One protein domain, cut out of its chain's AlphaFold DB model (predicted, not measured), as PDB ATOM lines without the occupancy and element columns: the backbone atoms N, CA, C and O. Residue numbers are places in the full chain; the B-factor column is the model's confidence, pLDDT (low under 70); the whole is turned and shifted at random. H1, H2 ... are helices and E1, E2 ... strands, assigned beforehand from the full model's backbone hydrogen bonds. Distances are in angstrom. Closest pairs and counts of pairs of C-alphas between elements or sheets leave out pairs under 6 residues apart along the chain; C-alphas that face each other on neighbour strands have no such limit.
ATOM      1  N   ASN A   5     -34.388  16.284 -15.735       54.84
ATOM      2  CA  ASN A   5     -34.970  15.619 -14.573       54.84
ATOM      3  C   ASN A   5     -36.363  16.201 -14.335       54.84
ATOM      4  O   ASN A   5     -36.491  17.405 -14.100       54.84
ATOM      5  N   ILE A   6     -37.398  15.372 -14.438       59.84
ATOM      6  CA  ILE A   6     -38.792  15.796 -14.279       59.84
ATOM      7  C   ILE A   6     -39.400  15.003 -13.124       59.84
ATOM      8  O   ILE A   6     -39.151  13.811 -12.949       59.84
ATOM      9  N   THR A   7     -40.180  15.680 -12.289       56.22
ATOM     10  CA  THR A   7     -40.856  15.068 -11.146       56.22
ATOM     11  C   THR A   7     -41.824  13.987 -11.634       56.22
ATOM     12  O   THR A   7     -42.640  14.243 -12.518       56.22
ATOM     13  N   ARG A   8     -41.750  12.788 -11.033       56.91
ATOM     14  CA  ARG A   8     -42.480  11.567 -11.436       56.91
ATOM     15  C   ARG A   8     -43.949  11.810 -11.792       56.91
ATOM     16  O   ARG A   8     -44.405  11.302 -12.807       56.91
ATOM     17  N   TYR A   9     -44.642  12.634 -11.007       55.69
ATOM     18  CA  TYR A   9     -46.086  12.846 -11.109       55.69
ATOM     19  C   TYR A   9     -46.557  13.268 -12.510       55.69
ATOM     20  O   TYR A   9     -47.473  12.657 -13.037       55.69
ATOM     21  N   ALA A  10     -45.882  14.224 -13.154       57.84
ATOM     22  CA  ALA A  10     -46.357  14.796 -14.417       57.84
ATOM     23  C   ALA A  10     -46.196  13.862 -15.631       57.84
ATOM     24  O   ALA A  10     -46.907  14.009 -16.616       57.84
ATOM     25  N   LEU A  11     -45.250  12.919 -15.583       60.88
ATOM     26  CA  LEU A  11     -44.942  12.038 -16.716       60.88
ATOM     27  C   LEU A  11     -45.419  10.603 -16.517       60.88
ATOM     28  O   LEU A  11     -45.471   9.860 -17.493       60.88
ATOM     29  N   THR A  12     -45.739  10.187 -15.287       62.12
ATOM     30  CA  THR A  12     -46.209   8.818 -15.032       62.12
ATOM     31  C   THR A  12     -47.702   8.611 -15.243       62.12
ATOM     32  O   THR A  12     -48.112   7.461 -15.365       62.12
ATOM     33  N   GLU A  13     -48.506   9.676 -15.301       69.44
ATOM     34  CA  GLU A  13     -49.960   9.557 -15.501       69.44
ATOM     35  C   GLU A  13     -50.320   8.993 -16.882       69.44
ATOM     36  O   GLU A  13     -51.235   8.183 -16.990       69.44
ATOM     37  N   ASN A  14     -49.542   9.333 -17.913       75.25
ATOM     38  CA  ASN A  14     -49.787   8.922 -19.300       75.25
ATOM     39  C   ASN A  14     -48.851   7.790 -19.773       75.25
ATOM     40  O   ASN A  14     -48.630   7.601 -20.974       75.25
ATOM     41  N   ILE A  15     -48.283   7.021 -18.833       82.44
ATOM     42  CA  ILE A  15     -47.451   5.855 -19.156       82.44
ATOM     43  C   ILE A  15     -48.326   4.701 -19.616       82.44
ATOM     44  O   ILE A  15     -49.260   4.275 -18.937       82.44
ATOM     45  N   LEU A  16     -47.962   4.147 -20.767       81.62
ATOM     46  CA  LEU A  16     -48.618   2.980 -21.311       81.62
ATOM     47  C   LEU A  16     -48.233   1.743 -20.486       81.62
ATOM     48  O   LEU A  16     -47.056   1.545 -20.167       81.62
ATOM     49  N   PRO A  17     -49.195   0.865 -20.165       80.38
ATOM     50  CA  PRO A  17     -48.892  -0.426 -19.565       80.38
ATOM     51  C   PRO A  17     -47.930  -1.232 -20.448       80.38
ATOM     52  O   PRO A  17     -48.061  -1.227 -21.673       80.38
ATOM     53  N   ASP A  18     -47.021  -2.000 -19.838       77.25
ATOM     54  CA  ASP A  18     -46.007  -2.787 -20.571       77.25
ATOM     55  C   ASP A  18     -46.656  -3.731 -21.603       77.25
ATOM     56  O   ASP A  18     -46.157  -3.882 -22.713       77.25
ATOM     57  N   ILE A  19     -47.846  -4.271 -21.304       77.62
ATOM     58  CA  ILE A  19     -48.600  -5.117 -22.242       77.62
ATOM     59  C   ILE A  19     -49.077  -4.373 -23.495       77.62
ATOM     60  O   ILE A  19     -49.140  -4.966 -24.572       77.62
ATOM     61  N   ILE A  20     -49.400  -3.083 -23.374       78.31
ATOM     62  CA  ILE A  20     -49.753  -2.242 -24.518       78.31
ATOM     63  C   ILE A  20     -48.494  -1.988 -25.334       78.31
ATOM     64  O   ILE A  20     -48.502  -2.270 -26.524       78.31
ATOM     65  N   ILE A  21     -47.392  -1.599 -24.684       80.31
ATOM     66  CA  ILE A  21     -46.094  -1.356 -25.332       80.31
ATOM     67  C   ILE A  21     -45.631  -2.584 -26.120       80.31
ATOM     68  O   ILE A  21     -45.219  -2.457 -27.267       80.31
ATOM     69  N   GLN A  22     -45.726  -3.784 -25.545       79.62
ATOM     70  CA  GLN A  22     -45.338  -5.023 -26.223       79.62
ATOM     71  C   GLN A  22     -46.207  -5.319 -27.451       79.62
ATOM     72  O   GLN A  22     -45.692  -5.771 -28.472       79.62
ATOM     73  N   ARG A  23     -47.513  -5.041 -27.380       81.88
ATOM     74  CA  ARG A  23     -48.439  -5.236 -28.509       81.88
ATOM     75  C   ARG A  23     -48.290  -4.166 -29.584       81.88
ATOM     76  O   ARG A  23     -48.445  -4.466 -30.763       81.88
ATOM     77  N   THR A  24     -47.967  -2.936 -29.195       79.62
ATOM     78  CA  THR A  24     -47.788  -1.797 -30.101       79.62
ATOM     79  C   THR A  24     -46.327  -1.562 -30.464       79.62
ATOM     80  O   THR A  24     -46.024  -0.581 -31.132       79.62
ATOM     81  N   LEU A  25     -45.410  -2.460 -30.088       79.81
ATOM     82  CA  LEU A  25     -43.965  -2.287 -30.279       79.81
ATOM     83  C   LEU A  25     -43.589  -2.082 -31.753       79.81
ATOM     84  O   LEU A  25     -42.637  -1.376 -32.069       79.81
ATOM     85  N   GLY A  26     -44.338  -2.711 -32.663       78.06
ATOM     86  CA  GLY A  26     -44.180  -2.542 -34.108       78.06
ATOM     87  C   GLY A  26     -44.715  -1.216 -34.658       78.06
ATOM     88  O   GLY A  26     -44.366  -0.860 -35.776       78.06
ATOM     89  N   GLN A  27     -45.539  -0.502 -33.888       81.75
ATOM     90  CA  GLN A  27     -46.146   0.784 -34.248       81.75
ATOM     91  C   GLN A  27     -45.457   1.978 -33.575       81.75
ATOM     92  O   GLN A  27     -45.771   3.121 -33.896       81.75
ATOM     93  N   LEU A  28     -44.532   1.731 -32.640       83.38
ATOM     94  CA  LEU A  28     -43.745   2.795 -32.032       83.38
ATOM     95  C   LEU A  28     -42.817   3.438 -33.075       83.38
ATOM     96  O   LEU A  28     -42.297   2.726 -33.945       83.38
ATOM     97  N   PRO A  29     -42.537   4.749 -32.953       83.56
ATOM     98  CA  PRO A  29     -41.500   5.405 -33.731       83.56
ATOM     99  C   PRO A  29     -40.191   4.596 -33.702       83.56
ATOM    100  O   PRO A  29     -39.802   4.119 -32.630       83.56
ATOM    101  N   PRO A  30     -39.489   4.429 -34.840       84.81
ATOM    102  CA  PRO A  30     -38.307   3.569 -34.920       84.81
ATOM    103  C   PRO A  30     -37.230   3.928 -33.891       84.81
ATOM    104  O   PRO A  30     -36.683   3.040 -33.242       84.81
ATOM    105  N   GLU A  31     -36.984   5.227 -33.692       85.56
ATOM    106  CA  GLU A  31     -36.011   5.742 -32.722       85.56
ATOM    107  C   GLU A  31     -36.401   5.391 -31.282       85.56
ATOM    108  O   GLU A  31     -35.578   4.906 -30.507       85.56
ATOM    109  N   LEU A  32     -37.681   5.570 -30.940       86.25
ATOM    110  CA  LEU A  32     -38.219   5.232 -29.626       86.25
ATOM    111  C   LEU A  32     -38.145   3.730 -29.359       86.25
ATOM    112  O   LEU A  32     -37.750   3.307 -28.273       86.25
ATOM    113  N   LYS A  33     -38.520   2.920 -30.352       87.75
ATOM    114  CA  LYS A  33     -38.464   1.461 -30.274       87.75
ATOM    115  C   LYS A  33     -37.039   0.989 -30.017       87.75
ATOM    116  O   LYS A  33     -36.827   0.167 -29.128       87.75
ATOM    117  N   GLN A  34     -36.085   1.487 -30.797       88.56
ATOM    118  CA  GLN A  34     -34.687   1.101 -30.667       88.56
ATOM    119  C   GLN A  34     -34.144   1.499 -29.293       88.56
ATOM    120  O   GLN A  34     -33.627   0.648 -28.579       88.56
ATOM    121  N   LEU A  35     -34.402   2.734 -28.854       88.00
ATOM    122  CA  LEU A  35     -33.975   3.209 -27.541       88.00
ATOM    123  C   LEU A  35     -34.610   2.414 -26.387       88.00
ATOM    124  O   LEU A  35     -33.934   2.090 -25.415       88.00
ATOM    125  N   TYR A  36     -35.894   2.062 -26.487       88.31
ATOM    126  CA  TYR A  36     -36.571   1.218 -25.499       88.31
ATOM    127  C   TYR A  36     -35.934  -0.175 -25.405       88.31
ATOM    128  O   TYR A  36     -35.705  -0.669 -24.300       88.31
ATOM    129  N   LEU A  37     -35.631  -0.798 -26.547       89.25
ATOM    130  CA  LEU A  37     -34.995  -2.116 -26.600       89.25
ATOM    131  C   LEU A  37     -33.562  -2.076 -26.068       89.25
ATOM    132  O   LEU A  37     -33.209  -2.919 -25.247       89.25
ATOM    133  N   ASP A  38     -32.771  -1.081 -26.467       90.44
ATOM    134  CA  ASP A  38     -31.394  -0.905 -26.000       90.44
ATOM    135  C   ASP A  38     -31.362  -0.738 -24.477       90.44
ATOM    136  O   ASP A  38     -30.652  -1.460 -23.778       90.44
ATOM    137  N   LYS A  39     -32.231   0.118 -23.928       87.88
ATOM    138  CA  LYS A  39     -32.304   0.344 -22.479       87.88
ATOM    139  C   LYS A  39     -32.830  -0.866 -21.709       87.88
ATOM    140  O   LYS A  39     -32.344  -1.140 -20.613       87.88
ATOM    141  N   LYS A  40     -33.772  -1.630 -22.273       86.25
ATOM    142  CA  LYS A  40     -34.195  -2.916 -21.691       86.25
ATOM    143  C   LYS A  40     -33.059  -3.942 -21.704       86.25
ATOM    144  O   LYS A  40     -32.892  -4.643 -20.710       86.25
ATOM    145  N   ASN A  41     -32.258  -3.996 -22.768       88.75
ATOM    146  CA  ASN A  41     -31.083  -4.872 -22.856       88.75
ATOM    147  C   ASN A  41     -29.977  -4.472 -21.866       88.75
ATOM    148  O   ASN A  41     -29.300  -5.343 -21.328       88.75
ATOM    149  N   GLU A  42     -29.839  -3.180 -21.557       88.81
ATOM    150  CA  GLU A  42     -28.966  -2.665 -20.486       88.81
ATOM    151  C   GLU A  42     -29.471  -3.017 -19.066       88.81
ATOM    152  O   GLU A  42     -28.794  -2.735 -18.079       88.81
ATOM    153  N   GLY A  43     -30.657  -3.624 -18.932       87.25
ATOM    154  CA  GLY A  43     -31.273  -3.954 -17.641       87.25
ATOM    155  C   GLY A  43     -31.940  -2.762 -16.949       87.25
ATOM    156  O   GLY A  43     -32.315  -2.849 -15.776       87.25
ATOM    157  N   LEU A  44     -32.109  -1.642 -17.655       87.88
ATOM    158  CA  LEU A  44     -32.719  -0.435 -17.115       87.88
ATOM    159  C   LEU A  44     -34.248  -0.520 -17.153       87.88
ATOM    160  O   LEU A  44     -34.862  -1.025 -18.096       87.88
ATOM    161  N   LYS A  45     -34.891   0.028 -16.119       86.62
ATOM    162  CA  LYS A  45     -36.349   0.164 -16.086       86.62
ATOM    163  C   LYS A  45     -36.751   1.393 -16.884       86.62
ATOM    164  O   LYS A  45     -36.571   2.513 -16.420       86.62
ATOM    165  N   VAL A  46     -37.339   1.178 -18.052       88.12
ATOM    166  CA  VAL A  46     -37.880   2.241 -18.904       88.12
ATOM    167  C   VAL A  46     -39.388   2.107 -19.072       88.12
ATOM    168  O   VAL A  46     -39.932   1.004 -19.014       88.12
ATOM    169  N   GLY A  47     -40.062   3.236 -19.259       87.31
ATOM    170  CA  GLY A  47     -41.491   3.318 -19.546       87.31
ATOM    171  C   GLY A  47     -41.730   4.151 -20.795       87.31
ATOM    172  O   GLY A  47     -41.070   5.169 -20.989       87.31
ATOM    173  N   VAL A  48     -42.671   3.721 -21.631       88.56
ATOM    174  CA  VAL A  48     -43.137   4.508 -22.774       88.56
ATOM    175  C   VAL A  48     -44.464   5.141 -22.396       88.56
ATOM    176  O   VAL A  48     -45.351   4.452 -21.896       88.56
ATOM    177  N   GLY A  49     -44.605   6.434 -22.631       86.75
ATOM    178  CA  GLY A  49     -45.873   7.132 -22.502       86.75
ATOM    179  C   GLY A  49     -46.310   7.753 -23.815       86.75
ATOM    180  O   GLY A  49     -45.537   7.839 -24.772       86.75
ATOM    181  N   LEU A  50     -47.574   8.150 -23.850       82.50
ATOM    182  CA  LEU A  50     -48.173   8.864 -24.964       82.50
ATOM    183  C   LEU A  50     -49.013   9.998 -24.392       82.50
ATOM    184  O   LEU A  50     -50.008   9.750 -23.717       82.50
ATOM    185  N   ASP A  51     -48.608  11.228 -24.669       78.94
ATOM    186  CA  ASP A  51     -49.296  12.432 -24.220       78.94
ATOM    187  C   ASP A  51     -49.721  13.276 -25.425       78.94
ATOM    188  O   ASP A  51     -49.033  13.330 -26.444       78.94
ATOM    189  N   MET A  52     -50.866  13.948 -25.326       71.81
ATOM    190  CA  MET A  52     -51.399  14.753 -26.429       71.81
ATOM    191  C   MET A  52     -50.561  16.006 -26.734       71.81
ATOM    192  O   MET A  52     -50.638  16.522 -27.845       71.81
ATOM    193  N   GLN A  53     -49.774  16.510 -25.781       70.81
ATOM    194  CA  GLN A  53     -48.961  17.719 -25.949       70.81
ATOM    195  C   GLN A  53     -47.562  17.427 -26.499       70.81
ATOM    196  O   GLN A  53     -47.022  18.241 -27.245       70.81
ATOM    197  N   ILE A  54     -46.968  16.290 -26.122       74.12
ATOM    198  CA  ILE A  54     -45.575  15.938 -26.460       74.12
ATOM    199  C   ILE A  54     -45.438  14.629 -27.248       74.12
ATOM    200  O   ILE A  54     -44.319  14.159 -27.434       74.12
ATOM    201  N   GLY A  55     -46.549  14.027 -27.676       80.81
ATOM    202  CA  GLY A  55     -46.558  12.775 -28.426       80.81
ATOM    203  C   GLY A  55     -46.046  11.591 -27.610       80.81
ATOM    204  O   GLY A  55     -46.226  11.516 -26.389       80.81
ATOM    205  N   PHE A  56     -45.421  10.629 -28.287       85.31
ATOM    206  CA  PHE A  56     -44.767   9.520 -27.600       85.31
ATOM    207  C   PHE A  56     -43.549   9.988 -26.811       85.31
ATOM    208  O   PHE A  56     -42.783  10.828 -27.266       85.31
ATOM    209  N   TYR A  57     -43.291   9.389 -25.657       86.12
ATOM    210  CA  TYR A  57     -42.097   9.693 -24.880       86.12
ATOM    211  C   TYR A  57     -41.548   8.474 -24.148       86.12
ATOM    212  O   TYR A  57     -42.273   7.532 -23.837       86.12
ATOM    213  N   LEU A  58     -40.244   8.493 -23.879       87.94
ATOM    214  CA  LEU A  58     -39.527   7.477 -23.121       87.94
ATOM    215  C   LEU A  58     -39.022   8.073 -21.818       87.94
ATOM    216  O   LEU A  58     -38.251   9.035 -21.821       87.94
ATOM    217  N   ILE A  59     -39.386   7.437 -20.714       87.25
ATOM    218  CA  ILE A  59     -38.811   7.717 -19.407       87.25
ATOM    219  C   ILE A  59     -37.924   6.571 -18.941       87.25
ATOM    220  O   ILE A  59     -38.181   5.399 -19.213       87.25
ATOM    221  N   LEU A  60     -36.902   6.924 -18.179       87.19
ATOM    222  CA  LEU A  60     -36.070   6.032 -17.396       87.19
ATOM    223  C   LEU A  60     -36.432   6.191 -15.925       87.19
ATOM    224  O   LEU A  60     -36.448   7.298 -15.393       87.19
ATOM    225  N   TYR A  61     -36.698   5.082 -15.250       83.94
ATOM    226  CA  TYR A  61     -36.886   5.065 -13.807       83.94
ATOM    227  C   TYR A  61     -35.511   5.024 -13.136       83.94
ATOM    228  O   TYR A  61     -34.881   3.969 -13.070       83.94
ATOM    229  N   THR A  62     -35.045   6.174 -12.646       79.75
ATOM    230  CA  THR A  62     -33.746   6.302 -11.964       79.75
ATOM    231  C   THR A  62     -33.846   5.997 -10.469       79.75
ATOM    232  O   THR A  62     -32.899   5.493  -9.872       79.75
ATOM    233  N   SER A  63     -35.001   6.254  -9.847       75.44
ATOM    234  CA  SER A  63     -35.267   5.943  -8.437       75.44
ATOM    235  C   SER A  63     -36.770   5.785  -8.172       75.44
ATOM    236  O   SER A  63     -37.599   6.058  -9.038       75.44
ATOM    237  N   THR A  64     -37.154   5.398  -6.953       70.56
ATOM    238  CA  THR A  64     -38.562   5.241  -6.538       70.56
ATOM    239  C   THR A  64     -39.386   6.515  -6.754       70.56
ATOM    240  O   THR A  64     -40.591   6.438  -6.968       70.56
ATOM    241  N   PHE A  65     -38.762   7.694  -6.742       67.50
ATOM    242  CA  PHE A  65     -39.461   8.982  -6.871       67.50
ATOM    243  C   PHE A  65     -38.990   9.833  -8.048       67.50
ATOM    244  O   PHE A  65     -39.505  10.932  -8.247       67.50
ATOM    245  N   GLN A  66     -38.029   9.344  -8.830       71.69
ATOM    246  CA  GLN A  66     -37.420  10.110  -9.908       71.69
ATOM    247  C   GLN A  66     -37.516   9.351 -11.220       71.69
ATOM    248  O   GLN A  66     -37.269   8.144 -11.289       71.69
ATOM    249  N   VAL A  67     -37.903  10.093 -12.249       79.31
ATOM    250  CA  VAL A  67     -37.913   9.634 -13.628       79.31
ATOM    251  C   VAL A  67     -37.136  10.635 -14.462       79.31
ATOM    252  O   VAL A  67     -37.181  11.845 -14.232       79.31
ATOM    253  N   GLU A  68     -36.404  10.117 -15.425       82.25
ATOM    254  CA  GLU A  68     -35.619  10.902 -16.357       82.25
ATOM    255  C   GLU A  68     -36.245  10.771 -17.740       82.25
ATOM    256  O   GLU A  68     -36.492   9.663 -18.212       82.25
ATOM    257  N   LEU A  69     -36.540  11.897 -18.385       84.06
ATOM    258  CA  LEU A  69     -37.076  11.895 -19.740       84.06
ATOM    259  C   LEU A  69     -35.920  11.697 -20.726       84.06
ATOM    260  O   LEU A  69     -35.121  12.611 -20.942       84.06
ATOM    261  N   LEU A  70     -35.833  10.503 -21.312       84.31
ATOM    262  CA  LEU A  70     -34.767  10.135 -22.246       84.31
ATOM    263  C   LEU A  70     -35.055  10.611 -23.668       84.31
ATOM    264  O   LEU A  70     -34.141  10.993 -24.397       84.31
ATOM    265  N   TRP A  71     -36.323  10.557 -24.072       86.25
ATOM    266  CA  TRP A  71     -36.750  10.889 -25.424       86.25
ATOM    267  C   TRP A  71     -38.208  11.334 -25.416       86.25
ATOM    268  O   TRP A  71     -38.994  10.870 -24.594       86.25
ATOM    269  N   TRP A  72     -38.579  12.219 -26.331       85.00
ATOM    270  CA  TRP A  72     -39.971  12.562 -26.592       85.00
ATOM    271  C   TRP A  72     -40.145  12.972 -28.049       85.00
ATOM    272  O   TRP A  72     -39.233  13.510 -28.682       85.00
ATOM    273  N   GLU A  73     -41.340  12.736 -28.560       74.88
ATOM    274  CA  GLU A  73     -41.741  13.010 -29.920       74.88
ATOM    275  C   GLU A  73     -42.258  14.443 -30.004       74.88
ATOM    276  O   GLU A  73     -43.454  14.715 -29.972       74.88
TER     277      GLU A  73
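This is residues 5 to 73 of the 82 residues of an uncharacterized protein of Microscilla marina ATCC 23134 (UniProt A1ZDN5). A strongly twisted sheet, chiefly the meander E2, E3, E4, each strand the antiparallel neighbour of the one before, has the longest helix, H3, over one face and the small helix H1 over the opposite face. H2 only grazes the sheet, and the short E1 meets E4 only at a point. The printed part has 69 residues, with three named helices and four named strands in the order E1, H1, H2, H3, E2, E3, E4; the sheet's order is E1, E4, E3, E2. The class is mixed, and the whole is compact, with a radius of gyration of the C-alphas of 11.1 A and spans of 29 by 29 by 20 A.

E1, residues 5 to 7, meets E4, residues 66 to 72, where C-alphas 5 and 68 face each other at 5.1 A. H1, residues 8 to 12, is over E4 at a height over the sheet of 7.1 A; their closest C-alphas, of Arg 8 and Val 67, are 5.4 A apart. H2, residues 18 to 24, grazes the sheet with residues 18 to 21. H3, residues 30 to 41, is over E3, residues 55 to 63, at a height over the sheet of 9.4 A, and runs along the strands, at 15 degrees to E3 on the local plane; their closest C-alphas, of Leu 32 and Leu 58, are 7.0 A apart. It is only just not over E2, residues 46 to 51, on which 2 of its C-alphas fall. E2 and E3 form an antiparallel hairpin at 145 degrees, with N 49 and O 57 2.8 A apart, within hydrogen-bond range. E3 and E4 form another at 151 degrees, with N 60 and O 68 2.8 A apart, also within range. In H1, H2 and H3 every O i to N i+4 pair is within hydrogen-bond range.

E1 begins at C-alpha 5, (-34.970, 15.619, -14.573). From first to last C-alpha, H3 measures 16.4 A, E2 16.2 A, E3 24.0 A and E4 17.1 A. E4 ends at C-alpha 72, (-39.971, 12.562, -26.592).

The C-alphas farthest apart, of Gly 26 and Phe 65, are 29.9 A apart. The printed part has no cut, and its links between named elements are tight. Its mean pLDDT is 79.5; residues 5 to 13 and residue 65 are under 70.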